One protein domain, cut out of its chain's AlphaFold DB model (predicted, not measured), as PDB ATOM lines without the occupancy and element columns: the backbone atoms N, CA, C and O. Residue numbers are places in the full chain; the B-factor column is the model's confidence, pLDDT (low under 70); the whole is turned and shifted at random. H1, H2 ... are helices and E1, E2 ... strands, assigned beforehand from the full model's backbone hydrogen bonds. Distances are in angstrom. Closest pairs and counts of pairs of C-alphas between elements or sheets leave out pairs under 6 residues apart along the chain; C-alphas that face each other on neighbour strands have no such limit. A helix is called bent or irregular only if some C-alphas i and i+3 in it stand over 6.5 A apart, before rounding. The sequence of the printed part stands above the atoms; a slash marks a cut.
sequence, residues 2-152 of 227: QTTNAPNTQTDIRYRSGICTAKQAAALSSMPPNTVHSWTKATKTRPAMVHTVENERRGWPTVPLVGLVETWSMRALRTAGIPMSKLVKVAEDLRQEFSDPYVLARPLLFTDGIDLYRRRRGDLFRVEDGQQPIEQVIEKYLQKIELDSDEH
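AT A GLANCE: This is residues 2 to 152 of the 227 residues of an uncharacterized protein of Rhodococcus erythropolis (UniProt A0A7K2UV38). One helix, H4, runs through the middle; H7 lies beside it, H6 runs nearly along both without clearly touching them, H5 crosses near H4's last residues, and H1, H2 and H3 gather about its first half. The 151 printed residues hold seven named helices, H1 to H7, then one named strand, E1; the class is mostly helix, with 75 residues, under half, in named elements. The whole is compact, with a radius of gyration of the C-alphas of 15.1 A and spans of 45 by 38 by 32 A.

IN THESE COORDINATES: Find C-alpha 13 at (3.993, 32.964, -32.763), where H1, residues 13 to 16, begins. H2, 22 to 28, and H3, 33 to 39, follow. H4, 65 to 79, starts at (-0.833, 29.783, -38.753) and runs 20.9 A. Next come H5, 84 to 97, 20.5 A; H6, 107 to 121, 21.3 A; and H7, 134 to 143, 14.1 A. E1, 145 to 147, pairs with no named strand and ends at (7.442, 21.931, -41.232).

HOW THE PARTS SIT: Start at the hub, H4: with residues 65 to 67 alone it touches H1, C-alphas 14 and 65 being closest at 5.1 A. H2 only just touches its residues 68 to 71, with 3 pairs of C-alphas within 8 A, closest 25 and 68 at 5.7 A. H3 touches H2 at a steep tilt of 65 degrees, closest C-alphas 26 and 33, 5.2 A. H5 touches residues 74 to 78 of H4 at a steep tilt of 58 degrees, closest C-alphas 78 and 84, 6.8 A. H4, H6 and H7 form a bundle, three helices side by side: H7 touches H4 at a shallow tilt of 21 degrees, opposite ways, closest C-alphas 76 and 137, 6.2 A. H6 is close to H4 but not clearly touching, closest C-alphas 73 and 110, 7.7 A. H7 and E1 meet only through their link. Every O i to N i+4 pair is within hydrogen-bond range in H2, H3, H4, H6 and H7, against 8 of 10 in H5; H1 is too short for one. H5 is irregular: C-alphas 85 and 88 are 7.4 A apart.

THE WHOLE: The C-alphas farthest apart, of Arg 57 and Gly 122, stand 46.6 A apart. The printed part has no cut; the long links are H3 to H4 and H6 to H7. Confidence is under 70 in residues 2 to 7 and 122 to 132.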
ATOM      1  N   GLN A   2       8.530   8.800 -27.986       32.75
ATOM      2  CA  GLN A   2       9.198  10.096 -28.087       32.75
ATOM      3  C   GLN A   2       8.273  11.132 -27.452       32.75
ATOM      4  O   GLN A   2       7.092  11.199 -27.783       32.75
ATOM      5  N   THR A   3       8.800  11.882 -26.494       35.59
ATOM      6  CA  THR A   3       8.159  13.069 -25.941       35.59
ATOM      7  C   THR A   3       8.011  14.079 -27.069       35.59
ATOM      8  O   THR A   3       8.979  14.727 -27.462       35.59
ATOM      9  N   THR A   4       6.811  14.179 -27.629       50.03
ATOM     10  CA  THR A   4       6.406  15.290 -28.479       50.03
ATOM     11  C   THR A   4       6.617  16.573 -27.682       50.03
ATOM     12  O   THR A   4       5.901  16.821 -26.714       50.03
ATOM     13  N   ASN A   5       7.630  17.366 -28.046       56.16
ATOM     14  CA  ASN A   5       7.802  18.721 -27.526       56.16
ATOM     15  C   ASN A   5       6.595  19.539 -27.992       56.16
ATOM     16  O   ASN A   5       6.589  20.095 -29.088       56.16
ATOM     17  N   ALA A   6       5.535  19.539 -27.189       59.38
ATOM     18  CA  ALA A   6       4.368  20.356 -27.440       59.38
ATOM     19  C   ALA A   6       4.804  21.828 -27.337       59.38
ATOM     20  O   ALA A   6       5.357  22.225 -26.305       59.38
ATOM     21  N   PRO A   7       4.611  22.644 -28.385       64.19
ATOM     22  CA  PRO A   7       4.990  24.041 -28.361       64.19
ATOM     23  C   PRO A   7       4.203  24.737 -27.264       64.19
ATOM     24  O   PRO A   7       3.017  24.465 -27.050       64.19
ATOM     25  N   ASN A   8       4.859  25.664 -26.568       75.88
ATOM     26  CA  ASN A   8       4.156  26.515 -25.629       75.88
ATOM     27  C   ASN A   8       3.227  27.439 -26.422       75.88
ATOM     28  O   ASN A   8       3.634  28.491 -26.920       75.88
ATOM     29  N   THR A   9       1.962  27.046 -26.521       77.56
ATOM     30  CA  THR A   9       0.927  27.765 -27.271       77.56
ATOM     31  C   THR A   9       0.677  29.173 -26.730       77.56
ATOM     32  O   THR A   9       0.079  29.996 -27.419       77.56
ATOM     33  N   GLN A  10       1.185  29.487 -25.530       75.75
ATOM     34  CA  GLN A  10       1.167  30.823 -24.948       75.75
ATOM     35  C   GLN A  10       2.344  31.709 -25.368       75.75
ATOM     36  O   GLN A  10       2.315  32.895 -25.072       75.75
ATOM     37  N   THR A  11       3.376  31.227 -26.046       84.81
ATOM     38  CA  THR A  11       4.484  32.096 -26.500       84.81
ATOM     39  C   THR A  11       4.813  31.907 -27.968       84.81
ATOM     40  O   THR A  11       5.433  32.771 -28.578       84.81
ATOM     41  N   ASP A  12       4.384  30.795 -28.548       93.00
ATOM     42  CA  ASP A  12       4.657  30.469 -29.931       93.00
ATOM     43  C   ASP A  12       3.836  31.339 -30.897       93.00
ATOM     44  O   ASP A  12       2.598  31.342 -30.903       93.00
ATOM     45  N   ILE A  13       4.553  32.059 -31.758       94.06
ATOM     46  CA  ILE A  13       3.993  32.964 -32.763       94.06
ATOM     47  C   ILE A  13       3.045  32.246 -33.739       94.06
ATOM     48  O   ILE A  13       2.073  32.838 -34.209       94.06
ATOM     49  N   ARG A  14       3.254  30.942 -33.982       95.38
ATOM     50  CA  ARG A  14       2.402  30.100 -34.837       95.38
ATOM     51  C   ARG A  14       0.995  29.908 -34.268       95.38
ATOM     52  O   ARG A  14       0.071  29.617 -35.030       95.38
ATOM     53  N   TYR A  15       0.837  30.102 -32.957       95.06
ATOM     54  CA  TYR A  15      -0.409  29.936 -32.204       95.06
ATOM     55  C   TYR A  15      -1.019  31.265 -31.755       95.06
ATOM     56  O   TYR A  15      -2.234  31.337 -31.577       95.06
ATOM     57  N   ARG A  16      -0.200  32.305 -31.549       93.38
ATOM     58  CA  ARG A  16      -0.642  33.573 -30.945       93.38
ATOM     59  C   ARG A  16      -0.795  34.747 -31.895       93.38
ATOM     60  O   ARG A  16      -1.498  35.692 -31.548       93.38
ATOM     61  N   SER A  17      -0.173  34.714 -33.066       92.88
ATOM     62  CA  SER A  17      -0.257  35.828 -34.009       92.88
ATOM     63  C   SER A  17      -1.293  35.532 -35.075       92.88
ATOM     64  O   SER A  17      -1.086  34.657 -35.910       92.88
ATOM     65  N   GLY A  18      -2.413  36.258 -35.055       94.81
ATOM     66  CA  GLY A  18      -3.384  36.216 -36.143       94.81
ATOM     67  C   GLY A  18      -2.727  36.673 -37.447       94.81
ATOM     68  O   GLY A  18      -2.302  37.818 -37.545       94.81
ATOM     69  N   ILE A  19      -2.646  35.784 -38.439       95.31
ATOM     70  CA  ILE A  19      -2.033  36.074 -39.749       95.31
ATOM     71  C   ILE A  19      -3.077  36.297 -40.841       95.31
ATOM     72  O   ILE A  19      -2.808  36.941 -41.850       95.31
ATOM     73  N   CYS A  20      -4.285  35.765 -40.648       95.44
ATOM     74  CA  CYS A  20      -5.400  35.977 -41.555       95.44
ATOM     75  C   CYS A  20      -6.741  36.009 -40.807       95.44
ATOM     76  O   CYS A  20      -6.863  35.662 -39.630       95.44
ATOM     77  N   THR A  21      -7.779  36.470 -41.488       95.31
ATOM     78  CA  THR A  21      -9.167  36.385 -41.025       95.31
ATOM     79  C   THR A  21      -9.757  35.013 -41.355       95.31
ATOM     80  O   THR A  21      -9.313  34.342 -42.286       95.31
ATOM     81  N   ALA A  22     -10.845  34.617 -40.686       95.25
ATOM     82  CA  ALA A  22     -11.573  33.389 -41.037       95.25
ATOM     83  C   ALA A  22     -12.039  33.366 -42.509       95.25
ATOM     84  O   ALA A  22     -12.085  32.310 -43.139       95.25
ATOM     85  N   LYS A  23     -12.340  34.539 -43.087       95.75
ATOM     86  CA  LYS A  23     -12.702  34.679 -44.504       95.75
ATOM     87  C   LYS A  23     -11.510  34.399 -45.429       95.75
ATOM     88  O   LYS A  23     -11.679  33.694 -46.421       95.75
ATOM     89  N   GLN A  24     -10.329  34.922 -45.105       96.38
ATOM     90  CA  GLN A  24      -9.097  34.653 -45.854       96.38
ATOM     91  C   GLN A  24      -8.679  33.180 -45.710       96.38
ATOM     92  O   GLN A  24      -8.377  32.542 -46.714       96.38
ATOM     93  N   ALA A  25      -8.771  32.596 -44.509       96.88
ATOM     94  CA  ALA A  25      -8.536  31.164 -44.291       96.88
ATOM     95  C   ALA A  25      -9.480  30.284 -45.131       96.88
ATOM     96  O   ALA A  25      -9.058  29.287 -45.719       96.88
ATOM     97  N   ALA A  26     -10.751  30.677 -45.257       96.81
ATOM     98  CA  ALA A  26     -11.712  30.011 -46.134       96.81
ATOM     99  C   ALA A  26     -11.318  30.105 -47.616       96.81
ATOM    100  O   ALA A  26     -11.383  29.107 -48.333       96.81
ATOM    101  N   ALA A  27     -10.855  31.273 -48.072       95.81
ATOM    102  CA  ALA A  27     -10.362  31.447 -49.436       95.81
ATOM    103  C   ALA A  27      -9.101  30.604 -49.709       95.81
ATOM    104  O   ALA A  27      -9.039  29.928 -50.735       95.81
ATOM    105  N   LEU A  28      -8.141  30.579 -48.777       95.62
ATOM    106  CA  LEU A  28      -6.909  29.784 -48.867       95.62
ATOM    107  C   LEU A  28      -7.185  28.276 -48.916       95.62
ATOM    108  O   LEU A  28      -6.539  27.554 -49.672       95.62
ATOM    109  N   SER A  29      -8.173  27.809 -48.153       94.38
ATOM    110  CA  SER A  29      -8.560  26.393 -48.083       94.38
ATOM    111  C   SER A  29      -9.642  25.982 -49.086       94.38
ATOM    112  O   SER A  29     -10.058  24.825 -49.102       94.38
ATOM    113  N   SER A  30     -10.120  26.901 -49.934       93.44
ATOM    114  CA  SER A  30     -11.252  26.664 -50.845       93.44
ATOM    115  C   SER A  30     -12.494  26.105 -50.130       93.44
ATOM    116  O   SER A  30     -13.163  25.191 -50.619       93.44
ATOM    117  N   MET A  31     -12.796  26.640 -48.947       95.19
ATOM    118  CA  MET A  31     -13.968  26.300 -48.141       95.19
ATOM    119  C   MET A  31     -14.981  27.455 -48.129       95.19
ATOM    120  O   MET A  31     -14.594  28.617 -48.257       95.19
ATOM    121  N   PRO A  32     -16.289  27.191 -47.942       95.75
ATOM    122  CA  PRO A  32     -17.265  28.265 -47.790       95.75
ATOM    123  C   PRO A  32     -16.970  29.120 -46.537       95.75
ATOM    124  O   PRO A  32     -16.764  28.555 -45.458       95.75
ATOM    125  N   PRO A  33     -17.014  30.466 -46.616       95.25
ATOM    126  CA  PRO A  33     -16.689  31.338 -45.481       95.25
ATOM    127  C   PRO A  33     -17.524  31.079 -44.223       95.25
ATOM    128  O   PRO A  33     -16.984  31.049 -43.120       95.25
ATOM    129  N   ASN A  34     -18.827  30.826 -44.376       95.56
ATOM    130  CA  ASN A  34     -19.716  30.534 -43.245       95.56
ATOM    131  C   ASN A  34     -19.355  29.216 -42.547       95.56
ATOM    132  O   ASN A  34     -19.490  29.105 -41.329       95.56
ATOM    133  N   THR A  35     -18.863  28.232 -43.305       94.88
ATOM    134  CA  THR A  35     -18.410  26.950 -42.765       94.88
ATOM    135  C   THR A  35     -17.179  27.152 -41.887       94.88
ATOM    136  O   THR A  35     -17.205  26.765 -40.720       94.88
ATOM    137  N   VAL A  36     -16.150  27.839 -42.392       96.62
ATOM    138  CA  VAL A  36     -14.936  28.125 -41.610       96.62
ATOM    139  C   VAL A  36     -15.254  28.998 -40.400       96.62
ATOM    140  O   VAL A  36     -14.827  28.688 -39.292       96.62
ATOM    141  N   HIS A  37     -16.096  30.026 -40.559       94.69
ATOM    142  CA  HIS A  37     -16.547  30.850 -39.433       94.69
ATOM    143  C   HIS A  37     -17.232  30.017 -38.347       94.69
ATOM    144  O   HIS A  37     -17.001  30.234 -37.160       94.69
ATOM    145  N   SER A  38     -18.040  29.023 -38.727       94.50
ATOM    146  CA  SER A  38     -18.650  28.119 -37.753       94.50
ATOM    147  C   SER A  38     -17.597  27.316 -36.981       94.50
ATOM    148  O   SER A  38     -17.726  27.179 -35.765       94.50
ATOM    149  N   TRP A  39     -16.528  26.861 -37.641       95.88
ATOM    150  CA  TRP A  39     -15.450  26.088 -37.021       95.88
ATOM    151  C   TRP A  39     -14.616  26.889 -36.021       95.88
ATOM    152  O   TRP A  39     -14.099  26.292 -35.084       95.88
ATOM    153  N   THR A  40     -14.548  28.215 -36.156       95.12
ATOM    154  CA  THR A  40     -13.862  29.087 -35.178       95.12
ATOM    155  C   THR A  40     -14.600  29.232 -33.845       95.12
ATOM    156  O   THR A  40     -14.052  29.752 -32.882       95.12
ATOM    157  N   LYS A  41     -15.865  28.803 -33.766       92.62
ATOM    158  CA  LYS A  41     -16.711  29.002 -32.584       92.62
ATOM    159  C   LYS A  41     -17.040  27.682 -31.920       92.62
ATOM    160  O   LYS A  41     -17.544  26.778 -32.586       92.62
ATOM    161  N   ALA A  42     -16.853  27.613 -30.606       91.06
ATOM    162  CA  ALA A  42     -17.459  26.570 -29.796       91.06
ATOM    163  C   ALA A  42     -18.971  26.820 -29.657       91.06
ATOM    164  O   ALA A  42     -19.437  27.962 -29.630       91.06
ATOM    165  N   THR A  43     -19.749  25.748 -29.574       89.00
ATOM    166  CA  THR A  43     -21.158  25.774 -29.165       89.00
ATOM    167  C   THR A  43     -21.342  24.837 -27.974       89.00
ATOM    168  O   THR A  43     -20.410  24.153 -27.562       89.00
ATOM    169  N   LYS A  44     -22.566  24.751 -27.439       85.94
ATOM    170  CA  LYS A  44     -22.893  23.804 -26.359       85.94
ATOM    171  C   LYS A  44     -22.611  22.338 -26.713       85.94
ATOM    172  O   LYS A  44     -22.444  21.529 -25.813       85.94
ATOM    173  N   THR A  45     -22.617  21.994 -28.000       83.06
ATOM    174  CA  THR A  45     -22.561  20.606 -28.483       83.06
ATOM    175  C   THR A  45     -21.342  20.303 -29.345       83.06
ATOM    176  O   THR A  45     -21.161  19.155 -29.735       83.06
ATOM    177  N   ARG A  46     -20.517  21.306 -29.678       82.56
ATOM    178  CA  ARG A  46     -19.295  21.105 -30.464       82.56
ATOM    179  C   ARG A  46     -18.176  22.059 -30.040       82.56
ATOM    180  O   ARG A  46     -18.446  23.254 -29.877       82.56
ATOM    181  N   PRO A  47     -16.920  21.594 -29.945       87.94
ATOM    182  CA  PRO A  47     -15.785  22.488 -29.745       87.94
ATOM    183  C   PRO A  47     -15.530  23.368 -30.981       87.94
ATOM    184  O   PRO A  47     -16.033  23.103 -32.080       87.94
ATOM    185  N   ALA A  48     -14.703  24.403 -30.811       93.69
ATOM    186  CA  ALA A  48     -14.075  25.076 -31.944       93.69
ATOM    187  C   ALA A  48     -13.058  24.121 -32.595       93.69
ATOM    188  O   ALA A  48     -12.223  23.529 -31.911       93.69
ATOM    189  N   MET A  49     -13.150  23.941 -33.911       94.88
ATOM    190  CA  MET A  49     -12.236  23.093 -34.690       94.88
ATOM    191  C   MET A  49     -11.055  23.875 -35.254       94.88
ATOM    192  O   MET A  49     -10.037  23.276 -35.564       94.88
ATOM    193  N   VAL A  50     -11.188  25.193 -35.374       96.62
ATOM    194  CA  VAL A  50     -10.125  26.078 -35.844       96.62
ATOM    195  C   VAL A  50      -9.723  26.985 -34.698       96.62
ATOM    196  O   VAL A  50     -10.565  27.705 -34.155       96.62
ATOM    197  N   HIS A  51      -8.445  26.944 -34.348       96.31
ATOM    198  CA  HIS A  51      -7.834  27.806 -33.356       96.31
ATOM    199  C   HIS A  51      -7.882  29.260 -33.816       96.31
ATOM    200  O   HIS A  51      -7.568  29.588 -34.963       96.31
ATOM    201  N   THR A  52      -8.267  30.136 -32.898       95.88
ATOM    202  CA  THR A  52      -8.302  31.580 -33.109       95.88
ATOM    203  C   THR A  52      -7.761  32.296 -31.892       95.88
ATOM    204  O   THR A  52      -7.886  31.807 -30.771       95.88
ATOM    205  N   VAL A  53      -7.218  33.483 -32.117       94.50
ATOM    206  CA  VAL A  53      -6.770  34.393 -31.066       94.50
ATOM    207  C   VAL A  53      -7.813  35.474 -30.818       94.50
ATOM    208  O   VAL A  53      -8.709  35.691 -31.642       94.50
ATOM    209  N   GLU A  54      -7.713  36.130 -29.665       88.62
ATOM    210  CA  GLU A  54      -8.610  37.225 -29.322       88.62
ATOM    211  C   GLU A  54      -8.532  38.347 -30.352       88.62
ATOM    212  O   GLU A  54      -7.484  38.664 -30.913       88.62
ATOM    213  N   ASN A  55      -9.695  38.928 -30.622       80.06
ATOM    214  CA  ASN A  55      -9.813  39.968 -31.614       80.06
ATOM    215  C   ASN A  55      -9.601  41.333 -30.960       80.06
ATOM    216  O   ASN A  55     -10.514  41.847 -30.317       80.06
ATOM    217  N   GLU A  56      -8.431  41.935 -31.163       77.19
ATOM    218  CA  GLU A  56      -8.152  43.282 -30.659       77.19
ATOM    219  C   GLU A  56      -9.065  44.338 -31.303       77.19
ATOM    220  O   GLU A  56      -9.440  45.322 -30.664       77.19
ATOM    221  N   ARG A  57      -9.438  44.155 -32.581       83.56
ATOM    222  CA  ARG A  57     -10.242  45.111 -33.357       83.56
ATOM    223  C   ARG A  57     -11.041  44.419 -34.453       83.56
ATOM    224  O   ARG A  57     -10.501  43.701 -35.286       83.56
ATOM    225  N   ARG A  58     -12.338  44.721 -34.555       81.12
ATOM    226  CA  ARG A  58     -13.215  44.138 -35.588       81.12
ATOM    227  C   ARG A  58     -12.581  44.214 -36.986       81.12
ATOM    228  O   ARG A  58     -12.235  45.289 -37.462       81.12
ATOM    229  N   GLY A  59     -12.499  43.063 -37.655       80.50
ATOM    230  CA  GLY A  59     -11.916  42.934 -38.994       80.50
ATOM    231  C   GLY A  59     -10.419  42.616 -39.016       80.50
ATOM    232  O   GLY A  59      -9.906  42.310 -40.087       80.50
ATOM    233  N   TRP A  60      -9.736  42.634 -37.869       88.44
ATOM    234  CA  TRP A  60      -8.335  42.234 -37.792       88.44
ATOM    235  C   TRP A  60      -8.170  40.714 -37.929       88.44
ATOM    236  O   TRP A  60      -9.117  39.962 -37.668       88.44
ATOM    237  N   PRO A  61      -6.985  40.251 -38.362       93.06
ATOM    238  CA  PRO A  61      -6.640  38.838 -38.373       93.06
ATOM    239  C   PRO A  61      -6.815  38.184 -36.998       93.06
ATOM    240  O   PRO A  61      -6.284  38.659 -36.001       93.06
ATOM    241  N   THR A  62      -7.535  37.064 -36.956       95.69
ATOM    242  CA  THR A  62      -7.763  36.280 -35.726       95.69
ATOM    243  C   THR A  62      -7.361  34.819 -35.878       95.69
ATOM    244  O   THR A  62      -7.396  34.072 -34.908       95.69
ATOM    245  N   VAL A  63      -7.024  34.377 -37.091       96.94
ATOM    246  CA  VAL A  63      -6.621  33.002 -37.381       96.94
ATOM    247  C   VAL A  63      -5.095  32.980 -37.488       96.94
ATOM    248  O   VAL A  63      -4.547  33.562 -38.432       96.94
ATOM    249  N   PRO A  64      -4.392  32.367 -36.522       97.06
ATOM    250  CA  PRO A  64      -2.951  32.174 -36.593       97.06
ATOM    251  C   PRO A  64      -2.593  31.039 -37.564       97.06
ATOM    252  O   PRO A  64      -3.482  30.363 -38.090       97.06
ATOM    253  N   LEU A  65      -1.296  30.810 -37.805       97.62
ATOM    254  CA  LEU A  65      -0.833  29.783 -38.753       97.62
ATOM    255  C   LEU A  65      -1.429  28.407 -38.442       97.62
ATOM    256  O   LEU A  65      -1.929  27.737 -39.341       97.62
ATOM    257  N   VAL A  66      -1.438  28.018 -37.169       97.00
ATOM    258  CA  VAL A  66      -2.016  26.748 -36.715       97.00
ATOM    259  C   VAL A  66      -3.484  26.637 -37.123       97.00
ATOM    260  O   VAL A  66      -3.853  25.663 -37.766       97.00
ATOM    261  N   GLY A  67      -4.303  27.663 -36.872       97.56
ATOM    262  CA  GLY A  67      -5.718  27.652 -37.258       97.56
ATOM    263  C   GLY A  67      -5.936  27.596 -38.777       97.56
ATOM    264  O   GLY A  67      -6.873  26.950 -39.258       97.56
ATOM    265  N   LEU A  68      -5.050  28.219 -39.563       98.06
ATOM    266  CA  LEU A  68      -5.071  28.093 -41.022       98.06
ATOM    267  C   LEU A  68      -4.794  26.646 -41.455       98.06
ATOM    268  O   LEU A  68      -5.513  26.116 -42.304       98.06
ATOM    269  N   VAL A  69      -3.804  25.993 -40.846       97.94
ATOM    270  CA  VAL A  69      -3.490  24.588 -41.126       97.94
ATOM    271  C   VAL A  69      -4.628  23.669 -40.686       97.94
ATOM    272  O   VAL A  69      -5.017  22.810 -41.468       97.94
ATOM    273  N   GLU A  70      -5.251  23.881 -39.524       97.81
ATOM    274  CA  GLU A  70      -6.437  23.108 -39.116       97.81
ATOM    275  C   GLU A  70      -7.582  23.261 -40.122       97.81
ATOM    276  O   GLU A  70      -8.234  22.283 -40.488       97.81
ATOM    277  N   THR A  71      -7.796  24.477 -40.638       97.88
ATOM    278  CA  THR A  71      -8.786  24.726 -41.696       97.88
ATOM    279  C   THR A  71      -8.453  23.926 -42.961       97.88
ATOM    280  O   THR A  71      -9.345  23.343 -43.586       97.88
ATOM    281  N   TRP A  72      -7.174  23.861 -43.336       97.44
ATOM    282  CA  TRP A  72      -6.708  23.068 -44.474       97.44
ATOM    283  C   TRP A  72      -6.846  21.559 -44.240       97.44
ATOM    284  O   TRP A  72      -7.264  20.836 -45.142       97.44
ATOM    285  N   SER A  73      -6.627  21.082 -43.019       96.38
ATOM    286  CA  SER A  73      -6.856  19.688 -42.625       96.38
ATOM    287  C   SER A  73      -8.330  19.310 -42.698       96.38
ATOM    288  O   SER A  73      -8.679  18.256 -43.224       96.38
ATOM    289  N   MET A  74      -9.231  20.202 -42.283       95.69
ATOM    290  CA  MET A  74     -10.673  20.008 -42.468       95.69
ATOM    291  C   MET A  74     -11.044  19.910 -43.956       95.69
ATOM    292  O   MET A  74     -11.882  19.089 -44.340       95.69
ATOM    293  N   ARG A  75     -10.396  20.701 -44.824       94.88
ATOM    294  CA  ARG A  75     -10.537  20.566 -46.282       94.88
ATOM    295  C   ARG A  75      -9.993  19.226 -46.784       94.88
ATOM    296  O   ARG A  75     -10.644  18.607 -47.630       94.88
ATOM    297  N   ALA A  76      -8.847  18.772 -46.284       92.12
ATOM    298  CA  ALA A  76      -8.253  17.490 -46.651       92.12
ATOM    299  C   ALA A  76      -9.175  16.322 -46.269       92.12
ATOM    300  O   ALA A  76      -9.533  15.535 -47.138       92.12
ATOM    301  N   LEU A  77      -9.693  16.287 -45.035       90.56
ATOM    302  CA  LEU A  77     -10.689  15.303 -44.588       90.56
ATOM    303  C   LEU A  77     -11.933  15.285 -45.495       90.56
ATOM    304  O   LEU A  77     -12.400  14.225 -45.911       90.56
ATOM    305  N   ARG A  78     -12.458  16.465 -45.855       89.94
ATOM    306  CA  ARG A  78     -13.608  16.582 -46.765       89.94
ATOM    307  C   ARG A  78     -13.303  16.059 -48.171       89.94
ATOM    308  O   ARG A  78     -14.195  15.493 -48.807       89.94
ATOM    309  N   THR A  79     -12.085  16.287 -48.656       87.69
ATOM    310  CA  THR A  79     -11.616  15.846 -49.981       87.69
ATOM    311  C   THR A  79     -11.330  14.343 -49.989       87.69
ATOM    312  O   THR A  79     -11.604  13.684 -50.983       87.69
ATOM    313  N   ALA A  80     -10.907  13.779 -48.855       82.69
ATOM    314  CA  ALA A  80     -10.743  12.344 -48.625       82.69
ATOM    315  C   ALA A  80     -12.077  11.573 -48.491       82.69
ATOM    316  O   ALA A  80     -12.076  10.386 -48.183       82.69
ATOM    317  N   GLY A  81     -13.222  12.233 -48.704       80.12
ATOM    318  CA  GLY A  81     -14.537  11.590 -48.740       80.12
ATOM    319  C   GLY A  81     -15.347  11.678 -47.445       80.12
ATOM    320  O   GLY A  81     -16.456  11.150 -47.393       80.12
ATOM    321  N   ILE A  82     -14.871  12.371 -46.403       85.12
ATOM    322  CA  ILE A  82     -15.671  12.554 -45.184       85.12
ATOM    323  C   ILE A  82     -16.823  13.533 -45.473       85.12
ATOM    324  O   ILE A  82     -16.572  14.690 -45.832       85.12
ATOM    325  N   PRO A  83     -18.096  13.125 -45.302       86.12
ATOM    326  CA  PRO A  83     -19.225  14.008 -45.551       86.12
ATOM    327  C   PRO A  83     -19.246  15.148 -44.530       86.12
ATOM    328  O   PRO A  83     -18.861  14.981 -43.371       86.12
ATOM    329  N   MET A  84     -19.762  16.308 -44.942       87.69
ATOM    330  CA  MET A  84     -19.771  17.518 -44.108       87.69
ATOM    331  C   MET A  84     -20.445  17.298 -42.743       87.69
ATOM    332  O   MET A  84     -19.994  17.842 -41.740       87.69
ATOM    333  N   SER A  85     -21.481  16.453 -42.689       88.12
ATOM    334  CA  SER A  85     -22.202  16.097 -41.460       88.12
ATOM    335  C   SER A  85     -21.363  15.318 -40.441       88.12
ATOM    336  O   SER A  85     -21.645  15.395 -39.250       88.12
ATOM    337  N   LYS A  86     -20.330  14.587 -40.884       88.12
ATOM    338  CA  LYS A  86     -19.435  13.795 -40.018       88.12
ATOM    339  C   LYS A  86     -18.091  14.475 -39.764       88.12
ATOM    340  O   LYS A  86     -17.381  14.073 -38.850       88.12
ATOM    341  N   LEU A  87     -17.749  15.504 -40.538       89.94
ATOM    342  CA  LEU A  87     -16.422  16.119 -40.555       89.94
ATOM    343  C   LEU A  87     -15.939  16.581 -39.174       89.94
ATOM    344  O   LEU A  87     -14.844  16.221 -38.758       89.94
ATOM    345  N   VAL A  88     -16.780  17.323 -38.446       92.06
ATOM    346  CA  VAL A  88     -16.458  17.808 -37.091       92.06
ATOM    347  C   VAL A  88     -16.249  16.644 -36.123       92.06
ATOM    348  O   VAL A  88     -15.324  16.686 -35.322       92.06
ATOM    349  N   LYS A  89     -17.069  15.590 -36.225       90.44
ATOM    350  CA  LYS A  89     -16.958  14.427 -35.343       90.44
ATOM    351  C   LYS A  89     -15.664  13.653 -35.587       90.44
ATOM    352  O   LYS A  89     -14.993  13.299 -34.631       90.44
ATOM    353  N   VAL A  90     -15.280  13.444 -36.848       90.50
ATOM    354  CA  VAL A  90     -14.003  12.787 -37.177       90.50
ATOM    355  C   VAL A  90     -12.818  13.607 -36.672       90.50
ATOM    356  O   VAL A  90     -11.906  13.059 -36.067       90.50
ATOM    357  N   ALA A  91     -12.841  14.921 -36.887       92.50
ATOM    358  CA  ALA A  91     -11.786  15.811 -36.420       92.50
ATOM    359  C   ALA A  91     -11.646  15.800 -34.885       92.50
ATOM    360  O   ALA A  91     -10.536  15.802 -34.354       92.50
ATOM    361  N   GLU A  92     -12.769  15.741 -34.170       92.62
ATOM    362  CA  GLU A  92     -12.797  15.578 -32.718       92.62
ATOM    363  C   GLU A  92     -12.271  14.206 -32.273       92.62
ATOM    364  O   GLU A  92     -11.450  14.148 -31.360       92.62
ATOM    365  N   ASP A  93     -12.682  13.121 -32.937       90.50
ATOM    366  CA  ASP A  93     -12.196  11.766 -32.649       90.50
ATOM    367  C   ASP A  93     -10.665  11.689 -32.808       90.50
ATOM    368  O   ASP A  93      -9.994  11.091 -31.973       90.50
ATOM    369  N   LEU A  94     -10.091  12.353 -33.822       91.31
ATOM    370  CA  LEU A  94      -8.636  12.450 -33.994       91.31
ATOM    371  C   LEU A  94      -7.969  13.189 -32.825       91.31
ATOM    372  O   LEU A  94      -6.973  12.714 -32.288       91.31
ATOM    373  N   ARG A  95      -8.514  14.333 -32.389       92.19
ATOM    374  CA  ARG A  95      -7.971  15.068 -31.227       92.19
ATOM    375  C   ARG A  95      -7.972  14.212 -29.962       92.19
ATOM    376  O   ARG A  95      -7.022  14.272 -29.187       92.19
ATOM    377  N   GLN A  96      -9.028  13.425 -29.763       90.56
ATOM    378  CA  GLN A  96      -9.162  12.520 -28.620       90.56
ATOM    379  C   GLN A  96      -8.175  11.351 -28.706       90.56
ATOM    380  O   GLN A  96      -7.475  11.083 -27.733       90.56
ATOM    381  N   GLU A  97      -8.070  10.705 -29.869       88.94
ATOM    382  CA  GLU A  97      -7.172   9.565 -30.096       88.94
ATOM    383  C   GLU A  97      -5.707   9.923 -29.811       88.94
ATOM    384  O   GLU A  97      -5.007   9.170 -29.138       88.94
ATOM    385  N   PHE A  98      -5.252  11.090 -30.273       88.12
ATOM    386  CA  PHE A  98      -3.870  11.539 -30.078       88.12
ATOM    387  C   PHE A  98      -3.662  12.354 -28.797       88.12
ATOM    388  O   PHE A  98      -2.534  12.744 -28.507       88.12
ATOM    389  N   SER A  99      -4.727  12.616 -28.026       90.56
ATOM    390  CA  SER A  99      -4.697  13.505 -26.853       90.56
ATOM    391  C   SER A  99      -4.026  14.858 -27.143       90.56
ATOM    392  O   SER A  99      -3.335  15.424 -26.297       90.56
ATOM    393  N   ASP A 100      -4.230  15.375 -28.356       90.06
ATOM    394  CA  ASP A 100      -3.589  16.585 -28.867       90.06
ATOM    395  C   ASP A 100      -4.664  17.505 -29.477       90.06
ATOM    396  O   ASP A 100      -5.238  17.186 -30.528       90.06
ATOM    397  N   PRO A 101      -4.965  18.660 -28.848       90.44
ATOM    398  CA  PRO A 101      -5.969  19.589 -29.359       90.44
ATOM    399  C   PRO A 101      -5.591  20.181 -30.724       90.44
ATOM    400  O   PRO A 101      -6.475  20.651 -31.439       90.44
ATOM    401  N   TYR A 102      -4.320  20.117 -31.119       92.44
ATOM    402  CA  TYR A 102      -3.803  20.645 -32.375       92.44
ATOM    403  C   TYR A 102      -3.374  19.550 -33.346       92.44
ATOM    404  O   TYR A 102      -2.694  19.860 -34.319       92.44
ATOM    405  N   VAL A 103      -3.799  18.294 -33.162       93.25
ATOM    406  CA  VAL A 103      -3.451  17.193 -34.083       93.25
ATOM    407  C   VAL A 103      -3.764  17.526 -35.547       93.25
ATOM    408  O   VAL A 103      -3.013  17.171 -36.446       93.25
ATOM    409  N   LEU A 104      -4.836  18.287 -35.796       94.12
ATOM    410  CA  LEU A 104      -5.211  18.735 -37.137       94.12
ATOM    411  C   LEU A 104      -4.177  19.698 -37.726       94.12
ATOM    412  O   LEU A 104      -4.057  19.786 -38.936       94.12
ATOM    413  N   ALA A 105      -3.418  20.417 -36.910       94.75
ATOM    414  CA  ALA A 105      -2.322  21.262 -37.357       94.75
ATOM    415  C   ALA A 105      -0.971  20.541 -37.392       94.75
ATOM    416  O   ALA A 105       0.025  21.196 -37.670       94.75
ATOM    417  N   ARG A 106      -0.904  19.240 -37.085       92.00
ATOM    418  CA  ARG A 106       0.343  18.465 -37.029       92.00
ATOM    419  C   ARG A 106       0.357  17.470 -38.184       92.00
ATOM    420  O   ARG A 106      -0.213  16.391 -38.048       92.00
ATOM    421  N   PRO A 107       0.966  17.825 -39.329       88.19
ATOM    422  CA  PRO A 107       0.746  17.118 -40.586       88.19
ATOM    423  C   PRO A 107       1.013  15.616 -40.527       88.19
ATOM    424  O   PRO A 107       0.202  14.861 -41.044       88.19
ATOM    425  N   LEU A 108       2.076  15.187 -39.839       87.00
ATOM    426  CA  LEU A 108       2.417  13.766 -39.693       87.00
ATOM    427  C   LEU A 108       1.386  12.999 -38.846       87.00
ATOM    428  O   LEU A 108       0.886  11.958 -39.264       87.00
ATOM    429  N   LEU A 109       0.984  13.546 -37.692       88.25
ATOM    430  CA  LEU A 109      -0.052  12.914 -36.863       88.25
ATOM    431  C   LEU A 109      -1.417  12.910 -37.551       88.25
ATOM    432  O   LEU A 109      -2.191  11.965 -37.412       88.25
ATOM    433  N   PHE A 110      -1.721  13.964 -38.301       86.94
ATOM    434  CA  PHE A 110      -2.941  14.048 -39.083       86.94
ATOM    435  C   PHE A 110      -2.990  12.958 -40.164       86.94
ATOM    436  O   PHE A 110      -4.017  12.289 -40.297       86.94
ATOM    437  N   THR A 111      -1.896  12.740 -40.900       86.88
ATOM    438  CA  THR A 111      -1.822  11.682 -41.918       86.88
ATOM    439  C   THR A 111      -1.919  10.291 -41.305       86.88
ATOM    440  O   THR A 111      -2.728   9.485 -41.766       86.88
ATOM    441  N   ASP A 112      -1.202  10.044 -40.207       85.94
ATOM    442  CA  ASP A 112      -1.267   8.772 -39.479       85.94
ATOM    443  C   ASP A 112      -2.677   8.514 -38.930       85.94
ATOM    444  O   ASP A 112      -3.207   7.401 -38.998       85.94
ATOM    445  N   GLY A 113      -3.323   9.564 -38.421       83.94
ATOM    446  CA  GLY A 113      -4.685   9.523 -37.910       83.94
ATOM    447  C   GLY A 113      -5.720   9.198 -38.984       83.94
ATOM    448  O   GLY A 113      -6.629   8.403 -38.736       83.94
ATOM    449  N   ILE A 114      -5.572   9.756 -40.188       83.19
ATOM    450  CA  ILE A 114      -6.413   9.412 -41.342       83.19
ATOM    451  C   ILE A 114      -6.280   7.923 -41.678       83.19
ATOM    452  O   ILE A 114      -7.291   7.230 -41.843       83.19
ATOM    453  N   ASP A 115      -5.049   7.419 -41.754       82.75
ATOM    454  CA  ASP A 115      -4.789   6.019 -42.076       82.75
ATOM    455  C   ASP A 115      -5.355   5.068 -41.019       82.75
ATOM    456  O   ASP A 115      -5.992   4.062 -41.356       82.75
ATOM    457  N   LEU A 116      -5.189   5.402 -39.739       81.44
ATOM    458  CA  LEU A 116      -5.770   4.655 -38.629       81.44
ATOM    459  C   LEU A 116      -7.303   4.655 -38.686       81.44
ATOM    460  O   LEU A 116      -7.930   3.599 -38.547       81.44
ATOM    461  N   TYR A 117      -7.910   5.822 -38.915       78.81
ATOM    462  CA  TYR A 117      -9.361   5.972 -38.994       78.81
ATOM    463  C   TYR A 117      -9.953   5.094 -40.106       78.81
ATOM    464  O   TYR A 117     -10.952   4.402 -39.885       78.81
ATOM    465  N   ARG A 118      -9.295   5.048 -41.273       76.94
ATOM    466  CA  ARG A 118      -9.660   4.165 -42.391       76.94
ATOM    467  C   ARG A 118      -9.615   2.689 -41.997       76.94
ATOM    468  O   ARG A 118     -10.591   1.974 -42.209       76.94
ATOM    469  N   ARG A 119      -8.516   2.234 -41.383       78.31
ATOM    470  CA  ARG A 119      -8.345   0.823 -40.985       78.31
ATOM    471  C   ARG A 119      -9.405   0.367 -39.978       78.31
ATOM    472  O   ARG A 119      -9.864  -0.767 -40.061       78.31
ATOM    473  N   ARG A 120      -9.811   1.233 -39.040       77.12
ATOM    474  CA  ARG A 120     -10.777   0.885 -37.979       77.12
ATOM    475  C   ARG A 120     -12.236   0.856 -38.431       77.12
ATOM    476  O   ARG A 120     -13.021   0.094 -37.878       77.12
ATOM    477  N   ARG A 121     -12.633   1.716 -39.371       70.56
ATOM    478  CA  ARG A 121     -14.051   1.888 -39.746       70.56
ATOM    479  C   ARG A 121     -14.489   1.012 -40.923       70.56
ATOM    480  O   ARG A 121     -15.678   1.014 -41.239       70.56
ATOM    481  N   GLY A 122     -13.570   0.266 -41.539       55.00
ATOM    482  CA  GLY A 122     -13.830  -0.430 -42.798       55.00
ATOM    483  C   GLY A 122     -14.064   0.560 -43.942       55.00
ATOM    484  O   GLY A 122     -14.200   1.760 -43.717       55.00
ATOM    485  N   ASP A 123     -14.091   0.054 -45.171       56.12
ATOM    486  CA  ASP A 123     -14.036   0.770 -46.459       56.12
ATOM    487  C   ASP A 123     -15.255   1.684 -46.784       56.12
ATOM    488  O   ASP A 123     -15.736   1.765 -47.912       56.12
ATOM    489  N   LEU A 124     -15.778   2.416 -45.797       49.38
ATOM    490  CA  LEU A 124     -16.868   3.394 -45.917       49.38
ATOM    491  C   LEU A 124     -16.481   4.657 -46.704       49.38
ATOM    492  O   LEU A 124     -17.316   5.540 -46.883       49.38
ATOM    493  N   PHE A 125     -15.240   4.744 -47.184       51.84
ATOM    494  CA  PHE A 125     -14.798   5.768 -48.129       51.84
ATOM    495  C   PHE A 125     -14.838   5.275 -49.572       51.84
ATOM    496  O   PHE A 125     -14.159   5.854 -50.421       51.84
ATOM    497  N   ARG A 126     -15.628   4.229 -49.879       46.22
ATOM    498  CA  ARG A 126     -16.005   3.971 -51.268       46.22
ATOM    499  C   ARG A 126     -16.679   5.222 -51.791       46.22
ATOM    500  O   ARG A 126     -17.791   5.581 -51.419       46.22
ATOM    501  N   VAL A 127     -15.893   5.904 -52.599       48.75
ATOM    502  CA  VAL A 127     -16.246   7.096 -53.315       48.75
ATOM    503  C   VAL A 127     -17.466   6.735 -54.152       48.75
ATOM    504  O   VAL A 127     -17.336   5.995 -55.123       48.75
ATOM    505  N   GLU A 128     -18.651   7.205 -53.766       47.62
ATOM    506  CA  GLU A 128     -19.793   7.153 -54.686       47.62
ATOM    507  C   GLU A 128     -19.480   7.969 -55.959       47.62
ATOM    508  O   GLU A 128     -20.002   7.648 -57.015       47.62
ATOM    509  N   ASP A 129     -18.505   8.894 -55.894       47.88
ATOM    510  CA  ASP A 129     -17.978   9.669 -57.026       47.88
ATOM    511  C   ASP A 129     -16.433   9.703 -57.072       47.88
ATOM    512  O   ASP A 129     -15.814  10.723 -56.770       47.88
ATOM    513  N   GLY A 130     -15.781   8.578 -57.393       51.34
ATOM    514  CA  GLY A 130     -14.320   8.432 -57.536       51.34
ATOM    515  C   GLY A 130     -13.591   9.605 -58.201       51.34
ATOM    516  O   GLY A 130     -13.424   9.589 -59.415       51.34
ATOM    517  N   GLN A 131     -13.087  10.581 -57.434       55.50
ATOM    518  CA  GLN A 131     -12.315  11.675 -58.037       55.50
ATOM    519  C   GLN A 131     -10.855  11.768 -57.596       55.50
ATOM    520  O   GLN A 131     -10.048  12.109 -58.452       55.50
ATOM    521  N   GLN A 132     -10.454  11.410 -56.362       64.25
ATOM    522  CA  GLN A 132      -9.025  11.363 -55.990       64.25
ATOM    523  C   GLN A 132      -8.695  10.300 -54.918       64.25
ATOM    524  O   GLN A 132      -9.378  10.260 -53.894       64.25
ATOM    525  N   PRO A 133      -7.634   9.486 -55.100       76.38
ATOM    526  CA  PRO A 133      -7.059   8.641 -54.048       76.38
ATOM    527  C   PRO A 133      -6.657   9.446 -52.807       76.38
ATOM    528  O   PRO A 133      -6.197  10.587 -52.923       76.38
ATOM    529  N   ILE A 134      -6.792   8.851 -51.619       77.38
ATOM    530  CA  ILE A 134      -6.485   9.519 -50.345       77.38
ATOM    531  C   ILE A 134      -5.011   9.923 -50.253       77.38
ATOM    532  O   ILE A 134      -4.693  10.977 -49.712       77.38
ATOM    533  N   GLU A 135      -4.130   9.146 -50.876       80.81
ATOM    534  CA  GLU A 135      -2.701   9.409 -50.984       80.81
ATOM    535  C   GLU A 135      -2.445  10.726 -51.728       80.81
ATOM    536  O   GLU A 135      -1.656  11.547 -51.268       80.81
ATOM    537  N   GLN A 136      -3.187  11.001 -52.809       83.06
ATOM    538  CA  GLN A 136      -3.093  12.278 -53.528       83.06
ATOM    539  C   GLN A 136      -3.644  13.446 -52.702       83.06
ATOM    540  O   GLN A 136      -3.187  14.581 -52.839       83.06
ATOM    541  N   VAL A 137      -4.654  13.201 -51.861       84.81
ATOM    542  CA  VAL A 137      -5.190  14.222 -50.949       84.81
ATOM    543  C   VAL A 137      -4.159  14.567 -49.879       84.81
ATOM    544  O   VAL A 137      -3.929  15.748 -49.623       84.81
ATOM    545  N   ILE A 138      -3.520  13.551 -49.297       86.00
ATOM    546  CA  ILE A 138      -2.445  13.699 -48.316       86.00
ATOM    547  C   ILE A 138      -1.248  14.419 -48.940       86.00
ATOM    548  O   ILE A 138      -0.764  15.390 -48.368       86.00
ATOM    549  N   GLU A 139      -0.819  14.024 -50.137       88.50
ATOM    550  CA  GLU A 139       0.290  14.669 -50.840       88.50
ATOM    551  C   GLU A 139       0.016  16.163 -51.063       88.50
ATOM    552  O   GLU A 139       0.815  17.012 -50.666       88.50
ATOM    553  N   LYS A 140      -1.158  16.513 -51.608       88.62
ATOM    554  CA  LYS A 140      -1.567  17.917 -51.794       88.62
ATOM    555  C   LYS A 140      -1.669  18.677 -50.476       88.62
ATOM    556  O   LYS A 140      -1.398  19.879 -50.437       88.62
ATOM    557  N   TYR A 141      -2.108  18.005 -49.415       91.31
ATOM    558  CA  TYR A 141      -2.176  18.586 -48.085       91.31
ATOM    559  C   TYR A 141      -0.773  18.953 -47.583       91.31
ATOM    560  O   TYR A 141      -0.543  20.115 -47.239       91.31
ATOM    561  N   LEU A 142       0.163  18.000 -47.638       92.12
ATOM    562  CA  LEU A 142       1.547  18.150 -47.188       92.12
ATOM    563  C   LEU A 142       2.327  19.175 -48.020       92.12
ATOM    564  O   LEU A 142       3.029  20.004 -47.453       92.12
ATOM    565  N   GLN A 143       2.149  19.206 -49.345       93.06
ATOM    566  CA  GLN A 143       2.826  20.163 -50.237       93.06
ATOM    567  C   GLN A 143       2.570  21.639 -49.876       93.06
ATOM    568  O   GLN A 143       3.345  22.517 -50.258       93.06
ATOM    569  N   LYS A 144       1.474  21.942 -49.168       94.75
ATOM    570  CA  LYS A 144       1.128  23.311 -48.759       94.75
ATOM    571  C   LYS A 144       1.730  23.726 -47.424       94.75
ATOM    572  O   LYS A 144       1.658  24.909 -47.099       94.75
ATOM    573  N   ILE A 145       2.301  22.805 -46.657       96.06
ATOM    574  CA  ILE A 145       2.749  23.067 -45.292       96.06
ATOM    575  C   ILE A 145       4.246  22.801 -45.219       96.06
ATOM    576  O   ILE A 145       4.703  21.683 -45.424       96.06
ATOM    577  N   GLU A 146       5.016  23.834 -44.896       94.88
ATOM    578  CA  GLU A 146       6.413  23.646 -44.514       94.88
ATOM    579  C   GLU A 146       6.459  23.314 -43.022       94.88
ATOM    580  O   GLU A 146       5.773  23.971 -42.237       94.88
ATOM    581  N   LEU A 147       7.240  22.310 -42.631       93.88
ATOM    582  CA  LEU A 147       7.442  21.931 -41.232       93.88
ATOM    583  C   LEU A 147       8.707  22.578 -40.673       93.88
ATOM    584  O   LEU A 147       9.678  22.799 -41.398       93.88
ATOM    585  N   ASP A 148       8.686  22.890 -39.382       92.31
ATOM    586  CA  ASP A 148       9.891  23.253 -38.641       92.31
ATOM    587  C   ASP A 148      10.538  21.994 -38.034       92.31
ATOM    588  O   ASP A 148       9.997  20.889 -38.112       92.31
ATOM    589  N   SER A 149      11.707  22.161 -37.422       89.31
ATOM    590  CA  SER A 149      12.469  21.083 -36.769       89.31
ATOM    591  C   SER A 149      11.717  20.365 -35.641       89.31
ATOM    592  O   SER A 149      12.076  19.248 -35.280       89.31
ATOM    593  N   ASP A 150      10.666  20.981 -35.103       87.31
ATOM    594  CA  ASP A 150       9.790  20.426 -34.070       87.31
ATOM    595  C   ASP A 150       8.503  19.793 -34.630       87.31
ATOM    596  O   ASP A 150       7.557  19.557 -33.878       87.31
ATOM    597  N   GLU A 151       8.453  19.548 -35.943       86.88
ATOM    598  CA  GLU A 151       7.332  18.933 -36.671       86.88
ATOM    599  C   GLU A 151       6.026  19.744 -36.657       86.88
ATOM    600  O   GLU A 151       4.967  19.246 -37.055       86.88
ATOM    601  N   HIS A 152       6.073  21.008 -36.236       91.06
ATOM    602  CA  HIS A 152       4.932  21.917 -36.312       91.06
ATOM    603  C   HIS A 152       4.990  22.771 -37.585       91.06
ATOM    604  O   HIS A 152       6.064  22.964 -38.163       91.06
TER     605      HIS A 152